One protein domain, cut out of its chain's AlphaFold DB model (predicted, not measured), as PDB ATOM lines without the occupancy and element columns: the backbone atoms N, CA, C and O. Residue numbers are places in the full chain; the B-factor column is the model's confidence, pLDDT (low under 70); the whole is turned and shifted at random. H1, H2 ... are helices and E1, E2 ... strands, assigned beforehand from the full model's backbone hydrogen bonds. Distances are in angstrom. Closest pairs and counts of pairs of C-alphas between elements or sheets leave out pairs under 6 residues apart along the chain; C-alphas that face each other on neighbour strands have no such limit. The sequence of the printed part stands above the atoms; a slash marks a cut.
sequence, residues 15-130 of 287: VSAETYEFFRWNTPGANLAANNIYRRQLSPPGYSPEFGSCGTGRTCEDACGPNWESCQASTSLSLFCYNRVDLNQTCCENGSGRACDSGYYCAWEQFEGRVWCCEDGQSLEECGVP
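What this domain is: This is residues 15 to 130 of the 287 residues of an uncharacterized protein of Myceliophthora thermophila (strain ATCC 42464 / BCRC 31852 / DSM 1799) (UniProt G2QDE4). Little regular structure: an elongated row, with a strongly twisted sheet, E2 E1 E4 E3, mixed, and short H2 on one face, then looped residues 84 to 103, then the E5-E6 hairpin. The 116 printed residues hold two named helices and six strands, E1 H1 E2 H2 E3 E4 E5 E6; the class is mixed, under half in named elements. The whole is compact, radius of gyration of the C-alphas 14.7 A, spans 51 by 31 by 20 A.

How they stand to each other: E1, residues 20 to 26, is antiparallel to E2, residues 50 to 57 (N 24 to O 52, 2.8 A), and parallel to E4, residues 79 to 83 (N 25 to O 81, 2.8 A). E3, residues 68 to 71, forms a hairpin with E4 (N 71 to O 80, 2.8 A). H2, residues 60 to 64, is on the sheet, height 5.8 A; its O i to N i+4 pair is within hydrogen-bond range. E2, H2 and E3 make a split strand-helix-strand unit, two strands of one sheet joined through a helix, with E1 and E4 between them in the sheet; its crossover is right-handed. E5, residues 104 to 107, and E6, residues 116 to 119, form a hairpin (N 105 to O 118, 2.8 A). H1, residues 38 to 41, is not on the sheet.

Where its parts are: E1, 18.5 A long, begins at C-alpha 20 (-17.019, 44.788, -25.045); E6 ends at C-alpha 119 (-45.946, 42.956, -39.935).

The domain as a whole: The printed part has no cut. Links E1 to H1 and E4 to E5 are long. Residues 15 to 17, 27 to 44, 76 to 78 and 130 have pLDDT under 70.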
ATOM      1  N   VAL A  15      -3.577  37.447 -20.705       59.75
ATOM      2  CA  VAL A  15      -4.804  37.506 -21.500       59.75
ATOM      3  C   VAL A  15      -5.678  38.598 -20.894       59.75
ATOM      4  O   VAL A  15      -6.501  38.348 -20.013       59.75
ATOM      5  N   SER A  16      -5.457  39.833 -21.344       67.38
ATOM      6  CA  SER A  16      -6.388  40.935 -21.135       67.38
ATOM      7  C   SER A  16      -7.727  40.520 -21.728       67.38
ATOM      8  O   SER A  16      -7.879  40.458 -22.945       67.38
ATOM      9  N   ALA A  17      -8.684  40.179 -20.870       64.00
ATOM     10  CA  ALA A  17     -10.036  39.892 -21.308       64.00
ATOM     11  C   ALA A  17     -10.663  41.199 -21.799       64.00
ATOM     12  O   ALA A  17     -11.025  42.050 -20.986       64.00
ATOM     13  N   GLU A  18     -10.756  41.362 -23.116       74.00
ATOM     14  CA  GLU A  18     -11.455  42.489 -23.720       74.00
ATOM     15  C   GLU A  18     -12.938  42.411 -23.333       74.00
ATOM     16  O   GLU A  18     -13.654  41.477 -23.695       74.00
ATOM     17  N   THR A  19     -13.380  43.368 -22.519       72.44
ATOM     18  CA  THR A  19     -14.792  43.575 -22.199       72.44
ATOM     19  C   THR A  19     -15.382  44.499 -23.249       72.44
ATOM     20  O   THR A  19     -15.000  45.670 -23.313       72.44
ATOM     21  N   TYR A  20     -16.310  43.989 -24.050       80.75
ATOM     22  CA  TYR A  20     -17.019  44.788 -25.045       80.75
ATOM     23  C   TYR A  20     -18.280  45.420 -24.437       80.75
ATOM     24  O   TYR A  20     -18.842  44.914 -23.460       80.75
ATOM     25  N   GLU A  21     -18.722  46.533 -25.019       80.94
ATOM     26  CA  GLU A  21     -20.058  47.080 -24.775       80.94
ATOM     27  C   GLU A  21     -21.069  46.331 -25.652       80.94
ATOM     28  O   GLU A  21     -20.845  46.136 -26.850       80.94
ATOM     29  N   PHE A  22     -22.176  45.901 -25.046       85.75
ATOM     30  CA  PHE A  22     -23.237  45.162 -25.724       85.75
ATOM     31  C   PHE A  22     -24.486  46.029 -25.853       85.75
ATOM     32  O   PHE A  22     -24.870  46.754 -24.930       85.75
ATOM     33  N   PHE A  23     -25.161  45.908 -26.992       85.38
ATOM     34  CA  PHE A  23     -26.418  46.599 -27.260       85.38
ATOM     35  C   PHE A  23     -27.522  45.567 -27.453       85.38
ATOM     36  O   PHE A  23     -27.395  44.673 -28.285       85.38
ATOM     37  N   ARG A  24     -28.629  45.691 -26.719       85.88
ATOM     38  CA  ARG A  24     -29.818  44.869 -26.963       85.88
ATOM     39  C   ARG A  24     -30.723  45.481 -28.010       85.88
ATOM     40  O   ARG A  24     -30.933  46.694 -28.067       85.88
ATOM     41  N   TRP A  25     -31.361  44.595 -28.754       81.25
ATOM     42  CA  TRP A  25     -32.574  44.888 -29.476       81.25
ATOM     43  C   TRP A  25     -33.698  45.233 -28.476       81.25
ATOM     44  O   TRP A  25     -34.086  44.400 -27.656       81.25
ATOM     45  N   ASN A  26     -34.192  46.477 -28.491       76.38
ATOM     46  CA  ASN A  26     -35.188  46.954 -27.531       76.38
ATOM     47  C   ASN A  26     -36.540  47.085 -28.240       76.38
ATOM     48  O   ASN A  26     -36.736  47.972 -29.070       76.38
ATOM     49  N   THR A  27     -37.478  46.191 -27.925       65.88
ATOM     50  CA  THR A  27     -38.784  46.171 -28.595       65.88
ATOM     51  C   THR A  27     -39.498  47.514 -28.416       65.88
ATOM     52  O   THR A  27     -39.500  48.068 -27.309       65.88
ATOM     53  N   PRO A  28     -40.229  48.021 -29.428       59.91
ATOM     54  CA  PRO A  28     -41.188  49.093 -29.194       59.91
ATOM     55  C   PRO A  28     -42.222  48.705 -28.125       59.91
ATOM     56  O   PRO A  28     -42.810  49.586 -27.519       59.91
ATOM     57  N   GLY A  29     -42.417  47.402 -27.857       53.31
ATOM     58  CA  GLY A  29     -43.228  46.881 -26.749       53.31
ATOM     59  C   GLY A  29     -42.715  47.279 -25.359       53.31
ATOM     60  O   GLY A  29     -43.510  47.660 -24.505       53.31
ATOM     61  N   ALA A  30     -41.398  47.309 -25.140       50.00
ATOM     62  CA  ALA A  30     -40.816  47.860 -23.914       50.00
ATOM     63  C   ALA A  30     -41.091  49.374 -23.785       50.00
ATOM     64  O   ALA A  30     -41.306  49.877 -22.685       50.00
ATOM     65  N   ASN A  31     -41.180  50.081 -24.918       47.59
ATOM     66  CA  ASN A  31     -41.577  51.491 -24.993       47.59
ATOM     67  C   ASN A  31     -43.110  51.711 -25.046       47.59
ATOM     68  O   ASN A  31     -43.557  52.856 -24.953       47.59
ATOM     69  N   LEU A  32     -43.940  50.659 -25.140       46.00
ATOM     70  CA  LEU A  32     -45.405  50.785 -25.069       46.00
ATOM     71  C   LEU A  32     -45.847  51.195 -23.656       46.00
ATOM     72  O   LEU A  32     -46.760  52.003 -23.518       46.00
ATOM     73  N   ALA A  33     -45.133  50.730 -22.623       47.28
ATOM     74  CA  ALA A  33     -45.289  51.201 -21.245       47.28
ATOM     75  C   ALA A  33     -44.955  52.700 -21.072       47.28
ATOM     76  O   ALA A  33     -45.366  53.314 -20.093       47.28
ATOM     77  N   ALA A  34     -44.248  53.307 -22.033       49.72
ATOM     78  CA  ALA A  34     -43.937  54.736 -22.089       49.72
ATOM     79  C   ALA A  34     -44.889  55.521 -23.025       49.72
ATOM     80  O   ALA A  34     -44.502  56.541 -23.596       49.72
ATOM     81  N   ASN A  35     -46.127  55.040 -23.215       49.97
ATOM     82  CA  ASN A  35     -47.191  55.646 -24.036       49.97
ATOM     83  C   ASN A  35     -46.873  55.850 -25.535       49.97
ATOM     84  O   ASN A  35     -47.642  56.495 -26.248       49.97
ATOM     85  N   ASN A  36     -45.791  55.274 -26.071       51.75
ATOM     86  CA  ASN A  36     -45.354  55.527 -27.451       51.75
ATOM     87  C   ASN A  36     -45.981  54.573 -28.498       51.75
ATOM     88  O   ASN A  36     -45.331  54.170 -29.465       51.75
ATOM     89  N   ILE A  37     -47.267  54.228 -28.320       50.41
ATOM     90  CA  ILE A  37     -48.052  53.352 -29.224       50.41
ATOM     91  C   ILE A  37     -48.026  53.871 -30.674       50.41
ATOM     92  O   ILE A  37     -47.990  53.084 -31.623       50.41
ATOM     93  N   TYR A  38     -47.950  55.195 -30.844       49.12
ATOM     94  CA  TYR A  38     -47.883  55.882 -32.134       49.12
ATOM     95  C   TYR A  38     -46.837  55.308 -33.102       49.12
ATOM     96  O   TYR A  38     -47.105  55.244 -34.300       49.12
ATOM     97  N   ARG A  39     -45.679  54.821 -32.627       52.59
ATOM     98  CA  ARG A  39     -44.618  54.323 -33.525       52.59
ATOM     99  C   ARG A  39     -44.936  53.033 -34.288       52.59
ATOM    100  O   ARG A  39     -44.227  52.761 -35.245       52.59
ATOM    101  N   ARG A  40     -45.958  52.260 -33.895       54.59
ATOM    102  CA  ARG A  40     -46.450  51.106 -34.684       54.59
ATOM    103  C   ARG A  40     -47.687  51.433 -35.531       54.59
ATOM    104  O   ARG A  40     -48.110  50.595 -36.316       54.59
ATOM    105  N   GLN A  41     -48.297  52.605 -35.332       52.91
ATOM    106  CA  GLN A  41     -49.597  52.971 -35.915       52.91
ATOM    107  C   GLN A  41     -49.550  54.159 -36.882       52.91
ATOM    108  O   GLN A  41     -50.564  54.455 -37.515       52.91
ATOM    109  N   LEU A  42     -48.412  54.845 -37.029       54.84
ATOM    110  CA  LEU A  42     -48.238  55.739 -38.170       54.84
ATOM    111  C   LEU A  42     -48.286  54.885 -39.435       54.84
ATOM    112  O   LEU A  42     -47.376  54.103 -39.673       54.84
ATOM    113  N   SER A  43     -49.340  55.048 -40.233       56.81
ATOM    114  CA  SER A  43     -49.352  54.509 -41.588       56.81
ATOM    115  C   SER A  43     -48.184  55.151 -42.347       56.81
ATOM    116  O   SER A  43     -48.113  56.386 -42.388       56.81
ATOM    117  N   PRO A  44     -47.249  54.364 -42.894       63.06
ATOM    118  CA  PRO A  44     -47.366  52.928 -43.157       63.06
ATOM    119  C   PRO A  44     -46.982  51.992 -41.980       63.06
ATOM    120  O   PRO A  44     -45.938  52.194 -41.355       63.06
ATOM    121  N   PRO A  45     -47.789  50.950 -41.682       73.69
ATOM    122  CA  PRO A  45     -47.564  50.008 -40.579       73.69
ATOM    123  C   PRO A  45     -46.215  49.271 -40.632       73.69
ATOM    124  O   PRO A  45     -46.000  48.316 -41.370       73.69
ATOM    125  N   GLY A  46     -45.319  49.673 -39.741       82.38
ATOM    126  CA  GLY A  46     -44.024  49.053 -39.506       82.38
ATOM    127  C   GLY A  46     -43.248  49.878 -38.487       82.38
ATOM    128  O   GLY A  46     -43.768  50.859 -37.950       82.38
ATOM    129  N   TYR A  47     -42.011  49.496 -38.180       86.19
ATOM    130  CA  TYR A  47     -41.160  50.319 -37.320       86.19
ATOM    131  C   TYR A  47     -39.673  50.204 -37.655       86.19
ATOM    132  O   TYR A  47     -39.167  49.138 -38.000       86.19
ATOM    133  N   SER A  48     -38.943  51.308 -37.467       87.44
ATOM    134  CA  SER A  48     -37.480  51.277 -37.432       87.44
ATOM    135  C   SER A  48     -37.013  50.766 -36.068       87.44
ATOM    136  O   SER A  48     -37.407  51.347 -35.049       87.44
ATOM    137  N   PRO A  49     -36.186  49.712 -36.006       86.06
ATOM    138  CA  PRO A  49     -35.633  49.240 -34.748       86.06
ATOM    139  C   PRO A  49     -34.780  50.305 -33.998       86.06
ATOM    140  O   PRO A  49     -33.849  50.880 -34.561       86.06
ATOM    141  N   GLU A  50     -35.029  50.535 -32.699       85.31
ATOM    142  CA  GLU A  50     -34.172  51.305 -31.768       85.31
ATOM    143  C   GLU A  50     -33.314  50.431 -30.827       85.31
ATOM    144  O   GLU A  50     -33.817  49.548 -30.132       85.31
ATOM    145  N   PHE A  51     -32.008  50.691 -30.754       85.50
ATOM    146  CA  PHE A  51     -31.110  49.963 -29.852       85.50
ATOM    147  C   PHE A  51     -31.265  50.416 -28.391       85.50
ATOM    148  O   PHE A  51     -31.379  51.609 -28.113       85.50
ATOM    149  N   GLY A  52     -31.192  49.467 -27.458       86.38
ATOM    150  CA  GLY A  52     -30.990  49.719 -26.031       86.38
ATOM    151  C   GLY A  52     -29.600  49.261 -25.581       86.38
ATOM    152  O   GLY A  52     -28.974  48.419 -26.221       86.38
ATOM    153  N   SER A  53     -29.111  49.783 -24.461       87.56
ATOM    154  CA  SER A  53     -27.846  49.333 -23.863       87.56
ATOM    155  C   SER A  53     -28.038  48.082 -23.000       87.56
ATOM    156  O   SER A  53     -29.052  47.949 -22.309       87.56
ATOM    157  N   CYS A  54     -27.045  47.195 -23.011       89.31
ATOM    158  CA  CYS A  54     -26.849  46.155 -22.001       89.31
ATOM    159  C   CYS A  54     -25.720  46.550 -21.034       89.31
ATOM    160  O   CYS A  54     -25.187  47.659 -21.105       89.31
ATOM    161  N   GLY A  55     -25.370  45.652 -20.109       89.25
ATOM    162  CA  GLY A  55     -24.134  45.761 -19.339       89.25
ATOM    163  C   GLY A  55     -22.887  45.459 -20.181       89.25
ATOM    164  O   GLY A  55     -22.933  45.350 -21.407       89.25
ATOM    165  N   THR A  56     -21.756  45.290 -19.501       88.44
ATOM    166  CA  THR A  56     -20.523  44.755 -20.090       88.44
ATOM    167  C   THR A  56     -20.436  43.249 -19.845       88.44
ATOM    168  O   THR A  56     -20.857  42.757 -18.802       88.44
ATOM    169  N   GLY A  57     -19.882  42.506 -20.803       89.56
ATOM    170  CA  GLY A  57     -19.809  41.044 -20.736       89.56
ATOM    171  C   GLY A  57     -18.777  40.456 -21.696       89.56
ATOM    172  O   GLY A  57     -17.919  41.174 -22.216       89.56
ATOM    173  N   ARG A  58     -18.859  39.142 -21.935       88.00
ATOM    174  CA  ARG A  58     -18.168  38.459 -23.048       88.00
ATOM    175  C   ARG A  58     -19.149  37.919 -24.084       88.00
ATOM    176  O   ARG A  58     -18.796  37.788 -25.251       88.00
ATOM    177  N   THR A  59     -20.369  37.632 -23.654       91.81
ATOM    178  CA  THR A  59     -21.488  37.184 -24.473       91.81
ATOM    179  C   THR A  59     -22.698  38.092 -24.262       91.81
ATOM    180  O   THR A  59     -22.780  38.834 -23.280       91.81
ATOM    181  N   CYS A  60     -23.666  38.001 -25.174       93.75
ATOM    182  CA  CYS A  60     -24.974  38.621 -24.983       93.75
ATOM    183  C   CYS A  60     -25.680  38.108 -23.719       93.75
ATOM    184  O   CYS A  60     -26.358  38.886 -23.054       93.75
ATOM    185  N   GLU A  61     -25.455  36.846 -23.347       94.88
ATOM    186  CA  GLU A  61     -26.007  36.257 -22.130       94.88
ATOM    187  C   GLU A  61     -25.432  36.903 -20.855       94.88
ATOM    188  O   GLU A  61     -26.187  37.291 -19.964       94.88
ATOM    189  N   ASP A  62     -24.113  37.133 -20.802       93.19
ATOM    190  CA  ASP A  62     -23.466  37.831 -19.676       93.19
ATOM    191  C   ASP A  62     -23.961  39.281 -19.526       93.19
ATOM    192  O   ASP A  62     -24.137  39.781 -18.416       93.19
ATOM    193  N   ALA A  63     -24.126  39.981 -20.653       93.50
ATOM    194  CA  ALA A  63     -24.354  41.422 -20.673       93.50
ATOM    195  C   ALA A  63     -25.838  41.812 -20.572       93.50
ATOM    196  O   ALA A  63     -26.171  42.840 -19.974       93.50
ATOM    197  N   CYS A  64     -26.723  41.028 -21.192       93.94
ATOM    198  CA  CYS A  64     -28.154  41.314 -21.313       93.94
ATOM    199  C   CYS A  64     -29.036  40.377 -20.465       93.94
ATOM    200  O   CYS A  64     -30.198  40.713 -20.223       93.94
ATOM    201  N   GLY A  65     -28.495  39.247 -19.990       95.12
ATOM    202  CA  GLY A  65     -29.196  38.219 -19.215       95.12
ATOM    203  C   GLY A  65     -29.444  36.920 -20.003       95.12
ATOM    204  O   GLY A  65     -29.091  36.839 -21.178       95.12
ATOM    205  N   PRO A  66     -30.082  35.905 -19.392       95.50
ATOM    206  CA  PRO A  66     -30.370  34.626 -20.047       95.50
ATOM    207  C   PRO A  66     -31.175  34.792 -21.343       95.50
ATOM    208  O   PRO A  66     -31.928  35.755 -21.498       95.50
ATOM    209  N   ASN A  67     -31.029  33.828 -22.257       94.56
ATOM    210  CA  ASN A  67     -31.708  33.762 -23.563       94.56
ATOM    211  C   ASN A  67     -31.372  34.884 -24.575       94.56
ATOM    212  O   ASN A  67     -31.997  34.956 -25.637       94.56
ATOM    213  N   TRP A  68     -30.395  35.749 -24.284       94.69
ATOM    214  CA  TRP A  68     -29.905  36.745 -25.239       94.69
ATOM    215  C   TRP A  68     -28.777  36.172 -26.104       94.69
ATOM    216  O   TRP A  68     -27.673  35.900 -25.633       94.69
ATOM    217  N   GLU A  69     -29.048  36.040 -27.398       94.81
ATOM    218  CA  GLU A  69     -28.128  35.546 -28.420       94.81
ATOM    219  C   GLU A  69     -27.494  36.709 -29.202       94.81
ATOM    220  O   GLU A  69     -28.064  37.799 -29.304       94.81
ATOM    221  N   SER A  70     -26.317  36.490 -29.793       92.38
ATOM    222  CA  SER A  70     -25.658  37.480 -30.653       92.38
ATOM    223  C   SER A  70     -26.297  37.534 -32.042       92.38
ATOM    224  O   SER A  70     -26.280  36.541 -32.768       92.38
ATOM    225  N   CYS A  71     -26.784  38.707 -32.443       92.19
ATOM    226  CA  CYS A  71     -27.204  38.988 -33.810       92.19
ATOM    227  C   CYS A  71     -25.999  39.468 -34.631       92.19
ATOM    228  O   CYS A  71     -25.295  40.398 -34.231       92.19
ATOM    229  N   GLN A  72     -25.738  38.824 -35.771       86.75
ATOM    230  CA  GLN A  72     -24.538  39.094 -36.559       86.75
ATOM    231  C   GLN A  72     -24.558  40.518 -37.138       86.75
ATOM    232  O   GLN A  72     -25.494  40.927 -37.827       86.75
ATOM    233  N   ALA A  73     -23.483  41.263 -36.884       85.25
ATOM    234  CA  ALA A  73     -23.232  42.563 -37.484       85.25
ATOM    235  C   ALA A  73     -21.942  42.536 -38.313       85.25
ATOM    236  O   ALA A  73     -20.959  41.897 -37.944       85.25
ATOM    237  N   SER A  74     -21.935  43.285 -39.412       79.69
ATOM    238  CA  SER A  74     -20.762  43.549 -40.253       79.69
ATOM    239  C   SER A  74     -19.715  44.411 -39.534       79.69
ATOM    240  O   SER A  74     -18.575  44.513 -39.981       79.69
ATOM    241  N   THR A  75     -20.092  45.036 -38.415       73.75
ATOM    242  CA  THR A  75     -19.216  45.840 -37.563       73.75
ATOM    243  C   THR A  75     -18.553  44.953 -36.509       73.75
ATOM    244  O   THR A  75     -19.214  44.472 -35.595       73.75
ATOM    245  N   SER A  76     -17.231  44.799 -36.566       66.94
ATOM    246  CA  SER A  76     -16.451  43.990 -35.610       66.94
ATOM    247  C   SER A  76     -16.358  44.562 -34.186       66.94
ATOM    248  O   SER A  76     -15.770  43.929 -33.315       66.94
ATOM    249  N   LEU A  77     -16.895  45.763 -33.950       63.53
ATOM    250  CA  LEU A  77     -16.701  46.552 -32.725       63.53
ATOM    251  C   LEU A  77     -17.929  46.609 -31.804       63.53
ATOM    252  O   LEU A  77     -17.868  47.237 -30.749       63.53
ATOM    253  N   SER A  78     -19.064  46.032 -32.200       68.50
ATOM    254  CA  SER A  78     -20.304  46.121 -31.420       68.50
ATOM    255  C   SER A  78     -21.086  44.824 -31.520       68.50
ATOM    256  O   SER A  78     -21.493  44.415 -32.607       68.50
ATOM    257  N   LEU A  79     -21.292  44.184 -30.372       83.88
ATOM    258  CA  LEU A  79     -22.065  42.957 -30.266       83.88
ATOM    259  C   LEU A  79     -23.517  43.329 -29.972       83.88
ATOM    260  O   LEU A  79     -23.849  43.848 -28.903       83.88
ATOM    261  N   PHE A  80     -24.366  43.097 -30.968       91.62
ATOM    262  CA  PHE A  80     -25.798  43.316 -30.862       91.62
ATOM    263  C   PHE A  80     -26.486  42.032 -30.414       91.62
ATOM    264  O   PHE A  80     -26.150  40.944 -30.879       91.62
ATOM    265  N   CYS A  81     -27.464  42.164 -29.529       94.19
ATOM    266  CA  CYS A  81     -28.114  41.044 -28.869       94.19
ATOM    267  C   CYS A  81     -29.610  41.025 -29.159       94.19
ATOM    268  O   CYS A  81     -30.263  42.067 -29.117       94.19
ATOM    269  N   TYR A  82     -30.161  39.840 -29.392       94.88
ATOM    270  CA  TYR A  82     -31.594  39.609 -29.565       94.88
ATOM    271  C   TYR A  82     -32.031  38.425 -28.693       94.88
ATOM    272  O   TYR A  82     -31.222  37.560 -28.368       94.88
ATOM    273  N   ASN A  83     -33.292  38.395 -28.274       94.00
ATOM    274  CA  ASN A  83     -33.843  37.339 -27.433       94.00
ATOM    275  C   ASN A  83     -34.896  36.541 -28.213       94.00
ATOM    276  O   ASN A  83     -36.010  37.003 -28.481       94.00
ATOM    277  N   ARG A  84     -34.514  35.314 -28.572       93.00
ATOM    278  CA  ARG A  84     -35.338  34.390 -29.354       93.00
ATOM    279  C   ARG A  84     -36.319  33.577 -28.500       93.00
ATOM    280  O   ARG A  84     -37.303  33.087 -29.038       93.00
ATOM    281  N   VAL A  85     -36.074  33.422 -27.199       92.88
ATOM    282  CA  VAL A  85     -36.855  32.515 -26.335       92.88
ATOM    283  C   VAL A  85     -38.019  33.239 -25.658       92.88
ATOM    284  O   VAL A  85     -39.156  32.790 -25.752       92.88
ATOM    285  N   ASP A  86     -37.749  34.374 -25.012       91.38
ATOM    286  CA  ASP A  86     -38.728  35.115 -24.206       91.38
ATOM    287  C   ASP A  86     -39.510  36.140 -25.037       91.38
ATOM    288  O   ASP A  86     -40.675  36.420 -24.759       91.38
ATOM    289  N   LEU A  87     -38.861  36.720 -26.056       88.62
ATOM    290  CA  LEU A  87     -39.430  37.776 -26.905       88.62
ATOM    291  C   LEU A  87     -39.713  37.310 -28.345       88.62
ATOM    292  O   LEU A  87     -40.264  38.079 -29.135       88.62
ATOM    293  N   ASN A  88     -39.335  36.068 -28.678       92.50
ATOM    294  CA  ASN A  88     -39.480  35.445 -30.000       92.50
ATOM    295  C   ASN A  88     -39.029  36.373 -31.152       92.50
ATOM    296  O   ASN A  88     -39.688  36.503 -32.182       92.50
ATOM    297  N   GLN A  89     -37.901  37.062 -30.934       93.69
ATOM    298  CA  GLN A  89     -37.297  37.988 -31.888       93.69
ATOM    299  C   GLN A  89     -36.508  37.238 -32.967       93.69
ATOM    300  O   GLN A  89     -35.914  36.191 -32.705       93.69
ATOM    301  N   THR A  90     -36.431  37.825 -34.160       93.94
ATOM    302  CA  THR A  90     -35.669  37.296 -35.300       93.94
ATOM    303  C   THR A  90     -34.573  38.277 -35.702       93.94
ATOM    304  O   THR A  90     -34.867  39.411 -36.076       93.94
ATOM    305  N   CYS A  91     -33.309  37.852 -35.622       94.50
ATOM    306  CA  CYS A  91     -32.159  38.611 -36.121       94.50
ATOM    307  C   CYS A  91     -32.227  38.770 -37.650       94.50
ATOM    308  O   CYS A  91     -32.513  37.812 -38.367       94.50
ATOM    309  N   CYS A  92     -31.951  39.973 -38.152       93.62
ATOM    310  CA  CYS A  92     -31.989  40.283 -39.574       93.62
ATOM    311  C   CYS A  92     -30.651  39.949 -40.251       93.62
ATOM    312  O   CYS A  92     -29.600  40.460 -39.866       93.62
ATOM    313  N   GLU A  93     -30.699  39.152 -41.318       89.25
ATOM    314  CA  GLU A  93     -29.518  38.598 -42.005       89.25
ATOM    315  C   GLU A  93     -28.669  39.630 -42.779       89.25
ATOM    316  O   GLU A  93     -27.626  39.296 -43.332       89.25
ATOM    317  N   ASN A  94     -29.058  40.909 -42.791       87.62
ATOM    318  CA  ASN A  94     -28.357  41.973 -43.519       87.62
ATOM    319  C   ASN A  94     -27.047  42.451 -42.855       87.62
ATOM    320  O   ASN A  94     -26.474  43.458 -43.274       87.62
ATOM    321  N   GLY A  95     -26.603  41.797 -41.778       88.06
ATOM    322  CA  GLY A  95     -25.391  42.174 -41.052       88.06
ATOM    323  C   GLY A  95     -25.487  43.531 -40.346       88.06
ATOM    324  O   GLY A  95     -24.466  44.177 -40.119       88.06
ATOM    325  N   SER A  96     -26.685  44.006 -39.998       88.00
ATOM    326  CA  SER A  96     -26.840  45.263 -39.246       88.00
ATOM    327  C   SER A  96     -26.873  45.094 -37.724       88.00
ATOM    328  O   SER A  96     -26.923  46.099 -37.017       88.00
ATOM    329  N   GLY A  97     -26.891  43.855 -37.213       89.38
ATOM    330  CA  GLY A  97     -27.109  43.579 -35.789       89.38
ATOM    331  C   GLY A  97     -28.515  43.945 -35.291       89.38
ATOM    332  O   GLY A  97     -28.734  44.110 -34.096       89.38
ATOM    333  N   ARG A  98     -29.484  44.130 -36.192       91.00
ATOM    334  CA  ARG A  98     -30.868  44.484 -35.845       91.00
ATOM    335  C   ARG A  98     -31.746  43.240 -35.875       91.00
ATOM    336  O   ARG A  98     -31.476  42.314 -36.633       91.00
ATOM    337  N   ALA A  99     -32.801  43.240 -35.075       93.62
ATOM    338  CA  ALA A  99     -33.791  42.175 -35.041       93.62
ATOM    339  C   ALA A  99     -35.205  42.767 -35.095       93.62
ATOM    340  O   ALA A  99     -35.406  43.938 -34.766       93.62
ATOM    341  N   CYS A 100     -36.167  41.949 -35.513       93.56
ATOM    342  CA  CYS A 100     -37.591  42.261 -35.475       93.56
ATOM    343  C   CYS A 100     -38.303  41.400 -34.427       93.56
ATOM    344  O   CYS A 100     -37.827  40.327 -34.054       93.56
ATOM    345  N   ASP A 101     -39.418  41.909 -33.912       92.88
ATOM    346  CA  ASP A 101     -40.217  41.238 -32.888       92.88
ATOM    347  C   ASP A 101     -41.060  40.112 -33.506       92.88
ATOM    348  O   ASP A 101     -41.280  40.073 -34.715       92.88
ATOM    349  N   SER A 102     -41.590  39.219 -32.670       91.81
ATOM    350  CA  SER A 102     -42.547  38.200 -33.111       91.81
ATOM    351  C   SER A 102     -43.726  38.814 -33.875       91.81
ATOM    352  O   SER A 102     -44.345  39.765 -33.394       91.81
ATOM    353  N   GLY A 103     -44.073  38.234 -35.027       90.75
ATOM    354  CA  GLY A 103     -45.098  38.773 -35.926       90.75
ATOM    355  C   GLY A 103     -44.584  39.842 -36.896       90.75
ATOM    356  O   GLY A 103     -45.402  40.485 -37.551       90.75
ATOM    357  N   TYR A 104     -43.264  40.067 -36.968       93.19
ATOM    358  CA  TYR A 104     -42.647  41.003 -37.903       93.19
ATOM    359  C   TYR A 104     -41.447  40.396 -38.644       93.19
ATOM    360  O   TYR A 104     -40.555  39.803 -38.032       93.19
ATOM    361  N   TYR A 105     -41.360  40.657 -39.950       93.12
ATOM    362  CA  TYR A 105     -40.225  40.308 -40.801       93.12
ATOM    363  C   TYR A 105     -39.302  41.507 -41.069       93.12
ATOM    364  O   TYR A 105     -39.712  42.670 -41.050       93.12
ATOM    365  N   CYS A 106     -38.029  41.215 -41.345       93.56
ATOM    366  CA  CYS A 106     -37.014  42.216 -41.662       93.56
ATOM    367  C   CYS A 106     -37.091  42.650 -43.138       93.56
ATOM    368  O   CYS A 106     -36.580  41.945 -44.008       93.56
ATOM    369  N   ALA A 107     -37.630  43.834 -43.425       92.25
ATOM    370  CA  ALA A 107     -37.452  44.500 -44.715       92.25
ATOM    371  C   ALA A 107     -36.204  45.392 -44.663       92.25
ATOM    372  O   ALA A 107     -36.077  46.254 -43.794       92.25
ATOM    373  N   TRP A 108     -35.252  45.186 -45.572       90.56
ATOM    374  CA  TRP A 108     -33.987  45.939 -45.571       90.56
ATOM    375  C   TRP A 108     -33.438  46.228 -46.967       90.56
ATOM    376  O   TRP A 108     -32.821  47.274 -47.179       90.56
ATOM    377  N   GLU A 109     -33.688  45.340 -47.931       87.62
ATOM    378  CA  GLU A 109     -33.247  45.489 -49.323       87.62
ATOM    379  C   GLU A 109     -33.814  46.775 -49.942       87.62
ATOM    380  O   GLU A 109     -33.103  47.543 -50.585       87.62
ATOM    381  N   GLN A 110     -35.092  47.052 -49.671       85.06
ATOM    382  CA  GLN A 110     -35.841  48.180 -50.221       85.06
ATOM    383  C   GLN A 110     -35.631  49.494 -49.440       85.06
ATOM    384  O   GLN A 110     -36.106  50.546 -49.855       85.06
ATOM    385  N   PHE A 111     -34.899  49.449 -48.321       83.19
ATOM    386  CA  PHE A 111     -34.615  50.590 -47.441       83.19
ATOM    387  C   PHE A 111     -33.122  50.971 -47.445       83.19
ATOM    388  O   PHE A 111     -32.601  51.507 -46.462       83.19
ATOM    389  N   GLU A 112     -32.416  50.701 -48.550       84.44
ATOM    390  CA  GLU A 112     -30.985  51.008 -48.731       84.44
ATOM    391  C   GLU A 112     -30.093  50.337 -47.662       84.44
ATOM    392  O   GLU A 112     -29.110  50.911 -47.190       84.44
ATOM    393  N   GLY A 113     -30.464  49.130 -47.218       83.12
ATOM    394  CA  GLY A 113     -29.766  48.394 -46.162       83.12
ATOM    395  C   GLY A 113     -30.118  48.821 -44.731       83.12
ATOM    396  O   GLY A 113     -29.653  48.185 -43.780       83.12
ATOM    397  N   ARG A 114     -30.960  49.845 -44.532       87.06
ATOM    398  CA  ARG A 114     -31.573  50.113 -43.220       87.06
ATOM    399  C   ARG A 114     -32.627  49.041 -42.951       87.06
ATOM    400  O   ARG A 114     -33.446  48.776 -43.814       87.06
ATOM    401  N   VAL A 115     -32.633  48.443 -41.763       89.88
ATOM    402  CA  VAL A 115     -33.707  47.508 -41.388       89.88
ATOM    403  C   VAL A 115     -34.955  48.284 -40.997       89.88
ATOM    404  O   VAL A 115     -34.875  49.266 -40.257       89.88
ATOM    405  N   TRP A 116     -36.093  47.776 -41.443       91.44
ATOM    406  CA  TRP A 116     -37.439  48.157 -41.064       91.44
ATOM    407  C   TRP A 116     -38.228  46.872 -40.780       91.44
ATOM    408  O   TRP A 116     -38.093  45.883 -41.500       91.44
ATOM    409  N   CYS A 117     -39.006  46.854 -39.705       92.75
ATOM    410  CA  CYS A 117     -39.762  45.678 -39.286       92.75
ATOM    411  C   CYS A 117     -41.211  45.794 -39.761       92.75
ATOM    412  O   CYS A 117     -41.951  46.660 -39.291       92.75
ATOM    413  N   CYS A 118     -41.590  44.916 -40.688       92.31
ATOM    414  CA  CYS A 118     -42.904  44.840 -41.329       92.31
ATOM    415  C   CYS A 118     -43.763  43.761 -40.687       92.31
ATOM    416  O   CYS A 118     -43.229  42.708 -40.365       92.31
ATOM    417  N   GLU A 119     -45.064  43.983 -40.509       92.06
ATOM    418  CA  GLU A 119     -45.946  42.956 -39.935       92.06
ATOM    419  C   GLU A 119     -46.098  41.755 -40.889       92.06
ATOM    420  O   GLU A 119     -46.217  41.912 -42.109       92.06
ATOM    421  N   ASP A 120     -46.084  40.542 -40.335       90.38
ATOM    422  CA  ASP A 120     -46.182  39.300 -41.099       90.38
ATOM    423  C   ASP A 120     -47.483  39.236 -41.916       90.38
ATOM    424  O   ASP A 120     -48.592  39.309 -41.387       90.38
ATOM    425  N   GLY A 121     -47.341  39.050 -43.230       88.75
ATOM    426  CA  GLY A 121     -48.463  38.983 -44.171       88.75
ATOM    427  C   GLY A 121     -48.845  40.315 -44.824       88.75
ATOM    428  O   GLY A 121     -49.671  40.298 -45.736       88.75
ATOM    429  N   GLN A 122     -48.232  41.437 -44.436       88.88
ATOM    430  CA  GLN A 122     -48.332  42.687 -45.195       88.88
ATOM    431  C   GLN A 122     -47.377  42.706 -46.397       88.88
ATOM    432  O   GLN A 122     -46.283  42.128 -46.352       88.88
ATOM    433  N   SER A 123     -47.760  43.417 -47.461       89.88
ATOM    434  CA  SER A 123     -46.839  43.722 -48.558       89.88
ATOM    435  C   SER A 123     -45.768  44.736 -48.135       89.88
ATOM    436  O   SER A 123     -45.890  45.425 -47.119       89.88
ATOM    437  N   LEU A 124     -44.700  44.837 -48.926       87.19
ATOM    438  CA  LEU A 124     -43.648  45.836 -48.718       87.19
ATOM    439  C   LEU A 124     -44.206  47.257 -48.914       87.19
ATOM    440  O   LEU A 124     -43.815  48.190 -48.214       87.19
ATOM    441  N   GLU A 125     -45.160  47.398 -49.833       85.81
ATOM    442  CA  GLU A 125     -45.906  48.613 -50.133       85.81
ATOM    443  C   GLU A 125     -46.789  49.050 -48.951       85.81
ATOM    444  O   GLU A 125     -46.709  50.209 -48.541       85.81
ATOM    445  N   GLU A 126     -47.566  48.138 -48.346       85.62
ATOM    446  CA  GLU A 126     -48.316  48.422 -47.107       85.62
ATOM    447  C   GLU A 126     -47.378  48.772 -45.945       85.62
ATOM    448  O   GLU A 126     -47.648  49.719 -45.207       85.62
ATOM    449  N   CYS A 127     -46.256  48.061 -45.820       86.19
ATOM    450  CA  CYS A 127     -45.256  48.305 -44.781       86.19
ATOM    451  C   CYS A 127     -44.500  49.640 -44.940       86.19
ATOM    452  O   CYS A 127     -43.782  50.084 -44.035       86.19
ATOM    453  N   GLY A 128     -44.669  50.326 -46.074       81.50
ATOM    454  CA  GLY A 128     -44.143  51.675 -46.244       81.50
ATOM    455  C   GLY A 128     -42.790  51.772 -46.893       81.50
ATOM    456  O   GLY A 128     -42.123  52.797 -46.738       81.50
ATOM    457  N   VAL A 129     -42.385  50.736 -47.623       76.38
ATOM    458  CA  VAL A 129     -41.298  50.875 -48.582       76.38
ATOM    459  C   VAL A 129     -41.647  52.042 -49.511       76.38
ATOM    460  O   VAL A 129     -42.645  51.959 -50.233       76.38
ATOM    461  N   PRO A 130     -40.863  53.138 -49.524       68.25
ATOM    462  CA  PRO A 130     -41.077  54.203 -50.488       68.25
ATOM    463  C   PRO A 130     -40.833  53.595 -51.866       68.25
ATOM    464  O   PRO A 130     -39.700  53.203 -52.135       68.25
TER     465      PRO A 130